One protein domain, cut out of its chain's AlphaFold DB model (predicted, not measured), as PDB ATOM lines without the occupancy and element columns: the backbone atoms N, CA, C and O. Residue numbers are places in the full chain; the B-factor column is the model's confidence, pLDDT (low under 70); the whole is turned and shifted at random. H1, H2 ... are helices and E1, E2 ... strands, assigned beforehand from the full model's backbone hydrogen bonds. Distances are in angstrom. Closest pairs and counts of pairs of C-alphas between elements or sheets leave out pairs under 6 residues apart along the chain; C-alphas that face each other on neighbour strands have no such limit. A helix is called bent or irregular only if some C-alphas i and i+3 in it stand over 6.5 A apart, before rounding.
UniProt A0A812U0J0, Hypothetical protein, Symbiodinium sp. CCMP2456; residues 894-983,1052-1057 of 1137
ATOM      1  N   VAL A 894     -85.221-103.052 155.783       84.88
ATOM      2  CA  VAL A 894     -86.053-102.239 156.683       84.88
ATOM      3  C   VAL A 894     -87.529-102.544 156.448       84.88
ATOM      4  O   VAL A 894     -88.063-102.286 155.372       84.88
ATOM      5  N   ILE A 895     -88.208-103.054 157.476       89.12
ATOM      6  CA  ILE A 895     -89.646-103.338 157.450       89.12
ATOM      7  C   ILE A 895     -90.365-102.334 158.350       89.12
ATOM      8  O   ILE A 895     -90.274-102.394 159.579       89.12
ATOM      9  N   THR A 896     -91.092-101.403 157.735       88.38
ATOM     10  CA  THR A 896     -91.864-100.381 158.463       88.38
ATOM     11  C   THR A 896     -93.081-100.996 159.155       88.38
ATOM     12  O   THR A 896     -93.776-101.829 158.575       88.38
ATOM     13  N   VAL A 897     -93.357-100.565 160.389       90.75
ATOM     14  CA  VAL A 897     -94.501-101.030 161.186       90.75
ATOM     15  C   VAL A 897     -95.792-100.335 160.743       90.75
ATOM     16  O   VAL A 897     -95.813 -99.118 160.563       90.75
ATOM     17  N   ALA A 898     -96.866-101.108 160.579       90.00
ATOM     18  CA  ALA A 898     -98.217-100.606 160.335       90.00
ATOM     19  C   ALA A 898     -98.930-100.285 161.657       90.00
ATOM     20  O   ALA A 898     -98.579-100.831 162.700       90.00
ATOM     21  N   GLY A 899     -99.948 -99.429 161.618       88.06
ATOM     22  CA  GLY A 899    -100.695 -98.949 162.782       88.06
ATOM     23  C   GLY A 899    -100.336 -97.514 163.176       88.06
ATOM     24  O   GLY A 899     -99.259 -97.012 162.857       88.06
ATOM     25  N   ASP A 900    -101.260 -96.845 163.868       85.38
ATOM     26  CA  ASP A 900    -101.085 -95.493 164.428       85.38
ATOM     27  C   ASP A 900    -101.021 -95.497 165.973       85.38
ATOM     28  O   ASP A 900    -100.969 -94.442 166.605       85.38
ATOM     29  N   GLY A 901    -100.996 -96.690 166.583       84.25
ATOM     30  CA  GLY A 901    -100.926 -96.885 168.034       84.25
ATOM     31  C   GLY A 901    -102.267 -96.711 168.746       84.25
ATOM     32  O   GLY A 901    -102.345 -96.867 169.962       84.25
ATOM     33  N   GLU A 902    -103.340 -96.390 168.020       81.94
ATOM     34  CA  GLU A 902    -104.675 -96.362 168.600       81.94
ATOM     35  C   GLU A 902    -105.248 -97.779 168.739       81.94
ATOM     36  O   GLU A 902    -104.897 -98.696 168.000       81.94
ATOM     37  N   TYR A 903    -106.203 -97.955 169.653       79.69
ATOM     38  CA  TYR A 903    -106.815 -99.257 169.947       79.69
ATOM     39  C   TYR A 903    -107.357 -99.992 168.704       79.69
ATOM     40  O   TYR A 903    -107.279-101.214 168.614       79.69
ATOM     41  N   THR A 904    -107.901 -99.255 167.732       80.44
ATOM     42  CA  THR A 904    -108.451 -99.826 166.493       80.44
ATOM     43  C   THR A 904    -107.403-100.117 165.420       80.44
ATOM     44  O   THR A 904    -107.727-100.799 164.453       80.44
ATOM     45  N   ALA A 905    -106.189 -99.582 165.552       84.12
ATOM     46  CA  ALA A 905    -105.087 -99.760 164.609       84.12
ATOM     47  C   ALA A 905    -103.738 -99.820 165.362       84.12
ATOM     48  O   ALA A 905    -102.887 -98.937 165.202       84.12
ATOM     49  N   PRO A 906    -103.538-100.846 166.216       90.31
ATOM     50  CA  PRO A 906    -102.335-100.965 167.029       90.31
ATOM     51  C   PRO A 906    -101.116-101.290 166.159       90.31
ATOM     52  O   PRO A 906    -101.241-101.886 165.083       90.31
ATOM     53  N   TYR A 907     -99.925-100.942 166.651       91.12
ATOM     54  CA  TYR A 907     -98.693-101.180 165.908       91.12
ATOM     55  C   TYR A 907     -98.435-102.677 165.688       91.12
ATOM     56  O   TYR A 907     -98.446-103.469 166.634       91.12
ATOM     57  N   HIS A 908     -98.198-103.070 164.438       91.38
ATOM     58  CA  HIS A 908     -97.888-104.446 164.065       91.38
ATOM     59  C   HIS A 908     -97.159-104.544 162.715       91.38
ATOM     60  O   HIS A 908     -97.263-103.680 161.848       91.38
ATOM     61  N   LEU A 909     -96.423-105.635 162.532       91.25
ATOM     62  CA  LEU A 909     -95.918-106.102 161.248       91.25
ATOM     63  C   LEU A 909     -96.946-107.057 160.645       91.25
ATOM     64  O   LEU A 909     -97.302-108.065 161.270       91.25
ATOM     65  N   ASP A 910     -97.425-106.733 159.450       85.69
ATOM     66  CA  ASP A 910     -98.407-107.549 158.749       85.69
ATOM     67  C   ASP A 910     -97.737-108.784 158.131       85.69
ATOM     68  O   ASP A 910     -96.925-108.683 157.216       85.69
ATOM     69  N   TYR A 911     -98.078-109.970 158.641       84.44
ATOM     70  CA  TYR A 911     -97.596-111.233 158.082       84.44
ATOM     71  C   TYR A 911     -98.269-111.574 156.745       84.44
ATOM     72  O   TYR A 911     -97.760-112.422 156.017       84.44
ATOM     73  N   ALA A 912     -99.412-110.967 156.407       82.50
ATOM     74  CA  ALA A 912    -100.075-111.193 155.124       82.50
ATOM     75  C   ALA A 912     -99.323-110.538 153.952       82.50
ATOM     76  O   ALA A 912     -99.495-110.965 152.814       82.50
ATOM     77  N   ASP A 913     -98.466-109.555 154.231       86.50
ATOM     78  CA  ASP A 913     -97.664-108.861 153.231       86.50
ATOM     79  C   ASP A 913     -96.601-109.797 152.618       86.50
ATOM     80  O   ASP A 913     -95.719-110.280 153.343       86.50
ATOM     81  N   PRO A 914     -96.621-110.046 151.293       86.00
ATOM     82  CA  PRO A 914     -95.659-110.939 150.648       86.00
ATOM     83  C   PRO A 914     -94.196-110.542 150.873       86.00
ATOM     84  O   PRO A 914     -93.338-111.418 150.982       86.00
ATOM     85  N   PHE A 915     -93.901-109.244 151.001       86.06
ATOM     86  CA  PHE A 915     -92.545-108.756 151.277       86.06
ATOM     87  C   PHE A 915     -92.090-109.076 152.707       86.06
ATOM     88  O   PHE A 915     -90.917-109.328 152.944       86.06
ATOM     89  N   VAL A 916     -93.010-109.131 153.673       88.25
ATOM     90  CA  VAL A 916     -92.704-109.591 155.040       88.25
ATOM     91  C   VAL A 916     -92.575-111.116 155.063       88.25
ATOM     92  O   VAL A 916     -91.761-111.662 155.807       88.25
ATOM     93  N   GLN A 917     -93.341-111.834 154.236       85.62
ATOM     94  CA  GLN A 917     -93.233-113.291 154.111       85.62
ATOM     95  C   GLN A 917     -91.927-113.751 153.453       85.62
ATOM     96  O   GLN A 917     -91.468-114.851 153.774       85.62
ATOM     97  N   SER A 918     -91.318-112.939 152.579       85.25
ATOM     98  CA  SER A 918     -90.072-113.288 151.877       85.25
ATOM     99  C   SER A 918     -88.928-113.603 152.852       85.25
ATOM    100  O   SER A 918     -88.210-114.583 152.663       85.25
ATOM    101  N   VAL A 919     -88.845-112.903 153.989       86.75
ATOM    102  CA  VAL A 919     -87.867-113.189 155.059       86.75
ATOM    103  C   VAL A 919     -88.035-114.603 155.623       86.75
ATOM    104  O   VAL A 919     -87.060-115.295 155.916       86.75
ATOM    105  N   GLY A 920     -89.281-115.067 155.743       83.50
ATOM    106  CA  GLY A 920     -89.595-116.422 156.189       83.50
ATOM    107  C   GLY A 920     -89.253-117.506 155.169       83.50
ATOM    108  O   GLY A 920     -89.148-118.672 155.558       83.50
ATOM    109  N   GLN A 921     -89.072-117.151 153.894       80.81
ATOM    110  CA  GLN A 921     -88.551-118.066 152.877       80.81
ATOM    111  C   GLN A 921     -87.043-118.292 153.065       80.81
ATOM    112  O   GLN A 921     -86.600-119.427 152.926       80.81
ATOM    113  N   TYR A 922     -86.293-117.261 153.481       83.00
ATOM    114  CA  TYR A 922     -84.861-117.359 153.797       83.00
ATOM    115  C   TYR A 922     -84.582-118.017 155.158       83.00
ATOM    116  O   TYR A 922     -83.898-119.031 155.245       83.00
ATOM    117  N   LEU A 923     -85.137-117.457 156.241       84.69
ATOM    118  CA  LEU A 923     -84.867-117.899 157.619       84.69
ATOM    119  C   LEU A 923     -85.634-119.171 158.011       84.69
ATOM    120  O   LEU A 923     -85.392-119.757 159.063       84.69
ATOM    121  N   GLY A 924     -86.600-119.585 157.196       85.75
ATOM    122  CA  GLY A 924     -87.568-120.615 157.537       85.75
ATOM    123  C   GLY A 924     -88.744-120.054 158.343       85.75
ATOM    124  O   GLY A 924     -88.596-119.309 159.316       85.75
ATOM    125  N   ARG A 925     -89.958-120.474 157.967       86.38
ATOM    126  CA  ARG A 925     -91.219-119.950 158.525       86.38
ATOM    127  C   ARG A 925     -91.278-120.009 160.053       86.38
ATOM    128  O   ARG A 925     -91.776-119.080 160.678       86.38
ATOM    129  N   ARG A 926     -90.758-121.081 160.666       87.56
ATOM    130  CA  ARG A 926     -90.758-121.251 162.132       87.56
ATOM    131  C   ARG A 926     -89.912-120.193 162.838       87.56
ATOM    132  O   ARG A 926     -90.387-119.607 163.806       87.56
ATOM    133  N   ILE A 927     -88.699-119.947 162.348       87.75
ATOM    134  CA  ILE A 927     -87.778-118.959 162.924       87.75
ATOM    135  C   ILE A 927     -88.358-117.558 162.722       87.75
ATOM    136  O   ILE A 927     -88.427-116.778 163.666       87.75
ATOM    137  N   TRP A 928     -88.895-117.275 161.535       91.38
ATOM    138  CA  TRP A 928     -89.504-115.977 161.256       91.38
ATOM    139  C   TRP A 928     -90.736-115.677 162.122       91.38
ATOM    140  O   TRP A 928     -90.863-114.579 162.663       91.38
ATOM    141  N   HIS A 929     -91.599-116.667 162.371       90.38
ATOM    142  CA  HIS A 929     -92.701-116.510 163.327       90.38
ATOM    143  C   HIS A 929     -92.219-116.236 164.760       90.38
ATOM    144  O   HIS A 929     -92.869-115.475 165.476       90.38
ATOM    145  N   GLN A 930     -91.084-116.806 165.178       89.12
ATOM    146  CA  GLN A 930     -90.483-116.534 166.491       89.12
ATOM    147  C   GLN A 930     -89.881-115.126 166.603       89.12
ATOM    148  O   GLN A 930     -89.688-114.657 167.722       89.12
ATOM    149  N   VAL A 931     -89.633-114.439 165.483       90.81
ATOM    150  CA  VAL A 931     -89.267-113.013 165.457       90.81
ATOM    151  C   VAL A 931     -90.523-112.136 165.478       90.81
ATOM    152  O   VAL A 931     -90.657-111.252 166.325       90.81
ATOM    153  N   LEU A 932     -91.483-112.413 164.592       91.88
ATOM    154  CA  LEU A 932     -92.683-111.586 164.422       91.88
ATOM    155  C   LEU A 932     -93.640-111.626 165.617       91.88
ATOM    156  O   LEU A 932     -94.227-110.603 165.960       91.88
ATOM    157  N   LEU A 933     -93.821-112.787 166.256       90.69
ATOM    158  CA  LEU A 933     -94.751-112.936 167.377       90.69
ATOM    159  C   LEU A 933     -94.387-112.043 168.579       90.69
ATOM    160  O   LEU A 933     -95.246-111.262 168.995       90.69
ATOM    161  N   PRO A 934     -93.163-112.101 169.146       89.94
ATOM    162  CA  PRO A 934     -92.792-111.228 170.256       89.94
ATOM    163  C   PRO A 934     -92.738-109.753 169.850       89.94
ATOM    164  O   PRO A 934     -93.044-108.901 170.682       89.94
ATOM    165  N   PHE A 935     -92.400-109.442 168.591       93.69
ATOM    166  CA  PHE A 935     -92.474-108.072 168.084       93.69
ATOM    167  C   PHE A 935     -93.915-107.558 168.117       93.69
ATOM    168  O   PHE A 935     -94.191-106.567 168.781       93.69
ATOM    169  N   ASN A 936     -94.848-108.260 167.467       93.81
ATOM    170  CA  ASN A 936     -96.250-107.846 167.376       93.81
ATOM    171  C   ASN A 936     -96.951-107.838 168.738       93.81
ATOM    172  O   ASN A 936     -97.810-106.992 168.968       93.81
ATOM    173  N   LEU A 937     -96.590-108.742 169.654       92.31
ATOM    174  CA  LEU A 937     -97.149-108.759 171.006       92.31
ATOM    175  C   LEU A 937     -96.764-107.503 171.796       92.31
ATOM    176  O   LEU A 937     -97.610-106.940 172.479       92.31
ATOM    177  N   LEU A 938     -95.511-107.054 171.682       92.12
ATOM    178  CA  LEU A 938     -95.025-105.863 172.381       92.12
ATOM    179  C   LEU A 938     -95.392-104.566 171.655       92.12
ATOM    180  O   LEU A 938     -95.761-103.594 172.305       92.12
ATOM    181  N   ALA A 939     -95.344-104.550 170.322       89.44
ATOM    182  CA  ALA A 939     -95.685-103.380 169.521       89.44
ATOM    183  C   ALA A 939     -97.152-102.962 169.718       89.44
ATOM    184  O   ALA A 939     -97.435-101.775 169.849       89.44
ATOM    185  N   ARG A 940     -98.079-103.923 169.856       91.12
ATOM    186  CA  ARG A 940     -99.505-103.638 170.105       91.12
ATOM    187  C   ARG A 940     -99.792-102.935 171.432       91.12
ATOM    188  O   ARG A 940    -100.884-102.399 171.589       91.12
ATOM    189  N   LEU A 941     -98.854-102.969 172.378       89.81
ATOM    190  CA  LEU A 941     -98.979-102.317 173.683       89.81
ATOM    191  C   LEU A 941     -98.460-100.873 173.675       89.81
ATOM    192  O   LEU A 941     -98.608-100.174 174.674       89.81
ATOM    193  N   LEU A 942     -97.832-100.431 172.582       89.75
ATOM    194  CA  LEU A 942     -97.263 -99.092 172.492       89.75
ATOM    195  C   LEU A 942     -98.359 -98.033 172.276       89.75
ATOM    196  O   LEU A 942     -99.244 -98.242 171.441       89.75
ATOM    197  N   PRO A 943     -98.288 -96.883 172.974       86.50
ATOM    198  CA  PRO A 943     -99.226 -95.783 172.782       86.50
ATOM    199  C   PRO A 943     -98.970 -95.031 171.460       86.50
ATOM    200  O   PRO A 943     -97.874 -95.129 170.900       86.50
ATOM    201  N   PRO A 944     -99.931 -94.217 170.975       82.56
ATOM    202  CA  PRO A 944     -99.712 -93.332 169.831       82.56
ATOM    203  C   PRO A 944     -98.557 -92.355 170.092       82.56
ATOM    204  O   PRO A 944     -98.573 -91.638 171.091       82.56
ATOM    205  N   ASN A 945     -97.605 -92.249 169.157       79.06
ATOM    206  CA  ASN A 945     -96.346 -91.491 169.312       79.06
ATOM    207  C   ASN A 945     -95.494 -91.972 170.509       79.06
ATOM    208  O   ASN A 945     -95.288 -91.208 171.456       79.06
ATOM    209  N   PRO A 946     -94.984 -93.216 170.479       81.44
ATOM    210  CA  PRO A 946     -94.246 -93.791 171.600       81.44
ATOM    211  C   PRO A 946     -92.938 -93.035 171.873       81.44
ATOM    212  O   PRO A 946     -92.226 -92.624 170.950       81.44
ATOM    213  N   THR A 947     -92.606 -92.876 173.154       82.88
ATOM    214  CA  THR A 947     -91.316 -92.337 173.594       82.88
ATOM    215  C   THR A 947     -90.233 -93.419 173.567       82.88
ATOM    216  O   THR A 947     -90.503 -94.612 173.432       82.88
ATOM    217  N   GLU A 948     -88.970 -93.019 173.703       78.31
ATOM    218  CA  GLU A 948     -87.851 -93.969 173.755       78.31
ATOM    219  C   GLU A 948     -87.921 -94.895 174.987       78.31
ATOM    220  O   GLU A 948     -87.479 -96.045 174.933       78.31
ATOM    221  N   GLU A 949     -88.529 -94.435 176.087       81.44
ATOM    222  CA  GLU A 949     -88.755 -95.264 177.275       81.44
ATOM    223  C   GLU A 949     -89.791 -96.361 177.019       81.44
ATOM    224  O   GLU A 949     -89.543 -97.517 177.380       81.44
ATOM    225  N   ASP A 950     -90.875 -96.035 176.309       84.75
ATOM    226  CA  ASP A 950     -91.929 -96.987 175.933       84.75
ATOM    227  C   ASP A 950     -91.394 -98.109 175.030       84.75
ATOM    228  O   ASP A 950     -91.849 -99.251 175.096       84.75
ATOM    229  N   LEU A 951     -90.387 -97.809 174.201       85.69
ATOM    230  CA  LEU A 951     -89.782 -98.755 173.258       85.69
ATOM    231  C   LEU A 951     -88.717 -99.662 173.890       85.69
ATOM    232  O   LEU A 951     -88.360-100.693 173.314       85.69
ATOM    233  N   ARG A 952     -88.231 -99.345 175.097       87.50
ATOM    234  CA  ARG A 952     -87.173-100.109 175.780       87.50
ATOM    235  C   ARG A 952     -87.485-101.610 175.930       87.50
ATOM    236  O   ARG A 952     -86.571-102.416 175.717       87.50
ATOM    237  N   PRO A 953     -88.715-102.044 176.278       88.44
ATOM    238  CA  PRO A 953     -89.059-103.464 176.340       88.44
ATOM    239  C   PRO A 953     -88.992-104.141 174.967       88.44
ATOM    240  O   PRO A 953     -88.481-105.258 174.865       88.44
ATOM    241  N   LEU A 954     -89.455-103.455 173.916       90.50
ATOM    242  CA  LEU A 954     -89.411-103.944 172.539       90.50
ATOM    243  C   LEU A 954     -87.961-104.103 172.063       90.50
ATOM    244  O   LEU A 954     -87.602-105.168 171.564       90.50
ATOM    245  N   PHE A 955     -87.109-103.100 172.300       90.44
ATOM    246  CA  PHE A 955     -85.686-103.131 171.942       90.44
ATOM    247  C   PHE A 955     -84.953-104.289 172.624       90.44
ATOM    248  O   PHE A 955     -84.324-105.111 171.957       90.44
ATOM    249  N   ARG A 956     -85.122-104.440 173.945       87.94
ATOM    250  CA  ARG A 956     -84.534-105.561 174.701       87.94
ATOM    251  C   ARG A 956     -85.042-106.917 174.217       87.94
ATOM    252  O   ARG A 956     -84.293-107.891 174.226       87.94
ATOM    253  N   SER A 957     -86.314-107.007 173.835       89.94
ATOM    254  CA  SER A 957     -86.890-108.244 173.307       89.94
ATOM    255  C   SER A 957     -86.268-108.612 171.961       89.94
ATOM    256  O   SER A 957     -85.820-109.744 171.797       89.94
ATOM    257  N   MET A 958     -86.135-107.653 171.038       91.50
ATOM    258  CA  MET A 958     -85.509-107.898 169.734       91.50
ATOM    259  C   MET A 958     -84.023-108.248 169.854       91.50
ATOM    260  O   MET A 958     -83.573-109.187 169.204       91.50
ATOM    261  N   GLN A 959     -83.287-107.628 170.782       87.31
ATOM    262  CA  GLN A 959     -81.910-108.033 171.099       87.31
ATOM    263  C   GLN A 959     -81.826-109.485 171.615       87.31
ATOM    264  O   GLN A 959     -80.919-110.241 171.253       87.31
ATOM    265  N   ARG A 960     -82.786-109.930 172.439       87.06
ATOM    266  CA  ARG A 960     -82.855-111.330 172.904       87.06
ATOM    267  C   ARG A 960     -83.216-112.301 171.786       87.06
ATOM    268  O   ARG A 960     -82.670-113.399 171.745       87.06
ATOM    269  N   VAL A 961     -84.127-111.915 170.896       88.44
ATOM    270  CA  VAL A 961     -84.473-112.706 169.708       88.44
ATOM    271  C   VAL A 961     -83.241-112.844 168.808       88.44
ATOM    272  O   VAL A 961     -82.887-113.965 168.449       88.44
ATOM    273  N   SER A 962     -82.516-111.751 168.558       85.31
ATOM    274  CA  SER A 962     -81.274-111.755 167.776       85.31
ATOM    275  C   SER A 962     -80.210-112.692 168.375       85.31
ATOM    276  O   SER A 962     -79.649-113.542 167.685       85.31
ATOM    277  N   SER A 963     -79.999-112.625 169.695       82.94
ATOM    278  CA  SER A 963     -78.975-113.419 170.394       82.94
ATOM    279  C   SER A 963     -79.349-114.880 170.679       82.94
ATOM    280  O   SER A 963     -78.460-115.679 170.962       82.94
ATOM    281  N   ARG A 964     -80.635-115.260 170.638       85.00
ATOM    282  CA  ARG A 964     -81.083-116.629 170.980       85.00
ATOM    283  C   ARG A 964     -81.751-117.370 169.832       85.00
ATOM    284  O   ARG A 964     -81.460-118.543 169.630       85.00
ATOM    285  N   VAL A 965     -82.655-116.708 169.115       86.06
ATOM    286  CA  VAL A 965     -83.437-117.307 168.021       86.06
ATOM    287  C   VAL A 965     -82.641-117.253 166.719       86.06
ATOM    288  O   VAL A 965     -82.537-118.254 166.019       86.06
ATOM    289  N   LEU A 966     -82.009-116.110 166.440       86.31
ATOM    290  CA  LEU A 966     -81.180-115.890 165.250       86.31
ATOM    291  C   LEU A 966     -79.693-116.210 165.490       86.31
ATOM    292  O   LEU A 966     -78.828-115.835 164.699       86.31
ATOM    293  N   LEU A 967     -79.356-116.922 166.573       81.94
ATOM    294  CA  LEU A 967     -77.962-117.232 166.918       81.94
ATOM    295  C   LEU A 967     -77.261-118.032 165.809       81.94
ATOM    296  O   LEU A 967     -76.102-117.766 165.513       81.94
ATOM    297  N   GLN A 968     -77.976-118.975 165.193       77.50
ATOM    298  CA  GLN A 968     -77.464-119.856 164.135       77.50
ATOM    299  C   GLN A 968     -77.563-119.250 162.725       77.50
ATOM    300  O   GLN A 968     -77.219-119.917 161.754       77.50
ATOM    301  N   THR A 969     -78.041-118.009 162.605       82.25
ATOM    302  CA  THR A 969     -78.203-117.306 161.325       82.25
ATOM    303  C   THR A 969     -77.194-116.168 161.215       82.25
ATOM    304  O   THR A 969     -76.706-115.667 162.228       82.25
ATOM    305  N   ASP A 970     -76.905-115.725 159.994       83.75
ATOM    306  CA  ASP A 970     -76.044-114.572 159.711       83.75
ATOM    307  C   ASP A 970     -76.773-113.220 159.847       83.75
ATOM    308  O   ASP A 970     -76.206-112.184 159.501       83.75
ATOM    309  N   ILE A 971     -78.010-113.227 160.358       85.56
ATOM    310  CA  ILE A 971     -78.889-112.060 160.480       85.56
ATOM    311  C   ILE A 971     -79.048-111.640 161.943       85.56
ATOM    312  O   ILE A 971     -79.231-112.466 162.837       85.56
ATOM    313  N   GLU A 972     -79.060-110.330 162.171       88.31
ATOM    314  CA  GLU A 972     -79.502-109.702 163.412       88.31
ATOM    315  C   GLU A 972     -80.752-108.863 163.176       88.31
ATOM    316  O   GLU A 972     -80.916-108.265 162.115       88.31
ATOM    317  N   CYS A 973     -81.638-108.809 164.171       89.25
ATOM    318  CA  CYS A 973     -82.851-108.002 164.109       89.25
ATOM    319  C   CYS A 973     -82.862-106.922 165.194       89.25
ATOM    320  O   CYS A 973     -82.693-107.217 166.381       89.25
ATOM    321  N   HIS A 974     -83.137-105.685 164.790       86.12
ATOM    322  CA  HIS A 974     -83.173-104.513 165.661       86.12
ATOM    323  C   HIS A 974     -84.465-103.732 165.420       86.12
ATOM    324  O   HIS A 974     -84.833-103.463 164.280       86.12
ATOM    325  N   ALA A 975     -85.175-103.367 166.485       87.12
ATOM    326  CA  ALA A 975     -86.283-102.423 166.379       87.12
ATOM    327  C   ALA A 975     -85.715-101.003 166.476       87.12
ATOM    328  O   ALA A 975     -84.956-100.715 167.398       87.12
ATOM    329  N   VAL A 976     -86.061-100.134 165.527       82.56
ATOM    330  CA  VAL A 976     -85.481 -98.789 165.400       82.56
ATOM    331  C   VAL A 976     -86.586 -97.764 165.181       82.56
ATOM    332  O   VAL A 976     -87.605 -98.045 164.547       82.56
ATOM    333  N   LEU A 977     -86.373 -96.564 165.714       80.31
ATOM    334  CA  LEU A 977     -87.237 -95.415 165.509       80.31
ATOM    335  C   LEU A 977     -86.559 -94.440 164.534       80.31
ATOM    336  O   LEU A 977     -85.535 -93.850 164.856       80.31
ATOM    337  N   PHE A 978     -87.120 -94.286 163.339       66.56
ATOM    338  CA  PHE A 978     -86.592 -93.425 162.281       66.56
ATOM    339  C   PHE A 978     -87.102 -91.997 162.435       66.56
ATOM    340  O   PHE A 978     -88.302 -91.790 162.608       66.56
ATOM    341  N   GLU A 979     -86.218 -91.010 162.308       57.06
ATOM    342  CA  GLU A 979     -86.577 -89.592 162.255       57.06
ATOM    343  C   GLU A 979     -86.603 -89.096 160.806       57.06
ATOM    344  O   GLU A 979     -85.639 -89.273 160.067       57.06
ATOM    345  N   SER A 980     -87.695 -88.444 160.393       45.00
ATOM    346  CA  SER A 980     -87.754 -87.754 159.099       45.00
ATOM    347  C   SER A 980     -87.596 -86.245 159.297       45.00
ATOM    348  O   SER A 980     -88.459 -85.601 159.901       45.00
ATOM    349  N   LEU A 981     -86.539 -85.653 158.732       32.97
ATOM    350  CA  LEU A 981     -86.411 -84.200 158.574       32.97
ATOM    351  C   LEU A 981     -87.376 -83.731 157.477       32.97
ATOM    352  O   LEU A 981     -87.187 -84.034 156.303       32.97
ATOM    353  N   VAL A 982     -88.420 -82.984 157.846       35.34
ATOM    354  CA  VAL A 982     -89.344 -82.374 156.875       35.34
ATOM    355  C   VAL A 982     -89.238 -80.847 156.960       35.34
ATOM    356  O   VAL A 982     -89.532 -80.275 158.015       35.34
ATOM    357  N   PRO A 983     -88.839 -80.133 155.891       27.31
ATOM    358  CA  PRO A 983     -88.991 -78.683 155.827       27.31
ATOM    359  C   PRO A 983     -90.469 -78.295 155.656       27.31
ATOM    360  O   PRO A 983     -91.191 -78.862 154.835       27.31
ATOM    361  N   LEU A1052     -91.622 -96.282 163.713       86.75
ATOM    362  CA  LEU A1052     -91.077 -97.561 164.163       86.75
ATOM    363  C   LEU A1052     -90.861 -98.503 162.966       86.75
ATOM    364  O   LEU A1052     -91.750 -98.659 162.126       86.75
ATOM    365  N   ALA A1053     -89.702 -99.156 162.903       87.81
ATOM    366  CA  ALA A1053     -89.414-100.211 161.935       87.81
ATOM    367  C   ALA A1053     -88.615-101.355 162.577       87.81
ATOM    368  O   ALA A1053     -87.935-101.173 163.590       87.81
ATOM    369  N   LEU A1054     -88.688-102.532 161.959       90.75
ATOM    370  CA  LEU A1054     -87.802-103.659 162.223       90.75
ATOM    371  C   LEU A1054     -86.711-103.676 161.148       90.75
ATOM    372  O   LEU A1054     -87.014-103.754 159.960       90.75
ATOM    373  N   VAL A1055     -85.453-103.606 161.569       89.31
ATOM    374  CA  VAL A1055     -84.281-103.634 160.694       89.31
ATOM    375  C   VAL A1055     -83.597-104.986 160.833       89.31
ATOM    376  O   VAL A1055     -83.291-105.418 161.946       89.31
ATOM    377  N   LEU A1056     -83.358-105.647 159.707       88.38
ATOM    378  CA  LEU A1056     -82.563-106.865 159.618       88.38
ATOM    379  C   LEU A1056     -81.195-106.504 159.040       88.38
ATOM    380  O   LEU A1056     -81.126-105.929 157.957       88.38
ATOM    381  N   THR A1057     -80.115-106.832 159.742       88.31
ATOM    382  CA  THR A1057     -78.732-106.556 159.319       88.31
ATOM    383  C   THR A1057     -77.906-107.836 159.297       88.31
ATOM    384  O   THR A1057     -78.290-108.842 159.890       88.31
TER     385      THR A1057
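Overview. This is residues 894 to 983 and 1052 to 1057 of the 1137 residues of the protein "Hypothetical protein" of Symbiodinium sp. CCMP2456 (UniProt A0A812U0J0). A small, strongly twisted sheet of three strands has a helical hairpin, H2 and H3, on it: H3 runs along edge strand E2, and H2 lies side by side with H3. H1 makes a corner with H2 and grazes the sheet, while the far end of E2 runs on past its pairing with E3. The printed part has 96 residues, with three named helices and three named strands in the order E1 H1 H2 H3 E2 E3; the sheet is antiparallel, in the order E1 E3 E2. The class is mixed, helices and strands, and the whole is compact, with a radius of gyration of the C-alphas of 13.3 A and spans of 39 by 29 by 26 A.

Arrangement. Start at E1, residues 894 to 896, an edge strand antiparallel to inner strand E3, residues 1052 to 1057; N 895 and O 1054 are 2.8 A apart, within hydrogen-bond range. On the other side of E3 find edge strand E2, residues 971 to 980, also antiparallel to it, with N 974 and O 1055 at 2.9 A, within hydrogen-bond range. E2 bends by 58 degrees at residue 975. Next find H1, residues 914 to 923, only just on the sheet, with 5 pairs of C-alphas within 10 A; it only grazes it. H1 and H2, residues 925 to 939, touch only at the corner, H2 with residues 926 to 929 alone; their closest C-alphas, of Gly 920 and Trp 928, are 5.1 A apart, at a steep tilt of 55 degrees. H2 only grazes the sheet, with residues 931 to 939. H2 and H3, residues 948 to 964, form a helical hairpin: they touch at a shallow tilt of 17 degrees, opposite ways, with their closest C-alphas, of Leu 938 and Leu 954, 5.9 A apart. H3 lies over E2 at a height over the sheet of 6.6 A, along the strands at 12 degrees on the local plane; their closest C-alphas, of Ser 962 and Glu 972, are 5.1 A apart. H1 and H3 are apart. O i to N i+4 pairs are within hydrogen-bond range in 4 of 6 in H1, 10 of 11 in H2 and 11 of 13 in H3.

Along the chain. Find C-alpha 894 at (-86.053, -102.239, 156.683), where E1 begins; it is 6.4 A long. H1 measures 14.6 A and H2 20.4 A. H3 begins at C-alpha 948, (-87.851, -93.969, 173.755), and measures 23.8 A; it is irregular, with C-alphas 950 and 953 7.1 A apart, and has a kink of 26 degrees near residue 955. E2 measures 25.9 A, and E3, 16.0 A long, ends at C-alpha 1057, (-78.732, -106.556, 159.319).

Size, cuts and confidence. The two C-alphas farthest apart, of Gln 968 and Pro 983, are 43.6 A apart. Residues 984 to 1051 are not printed, and C-alphas 983 and 1052 stand 20.7 A apart across the cut. The link from E1 to H1, residues 897 to 913, is long. Mean pLDDT of the printed part is 84.1; residues 978 to 983 are under 70.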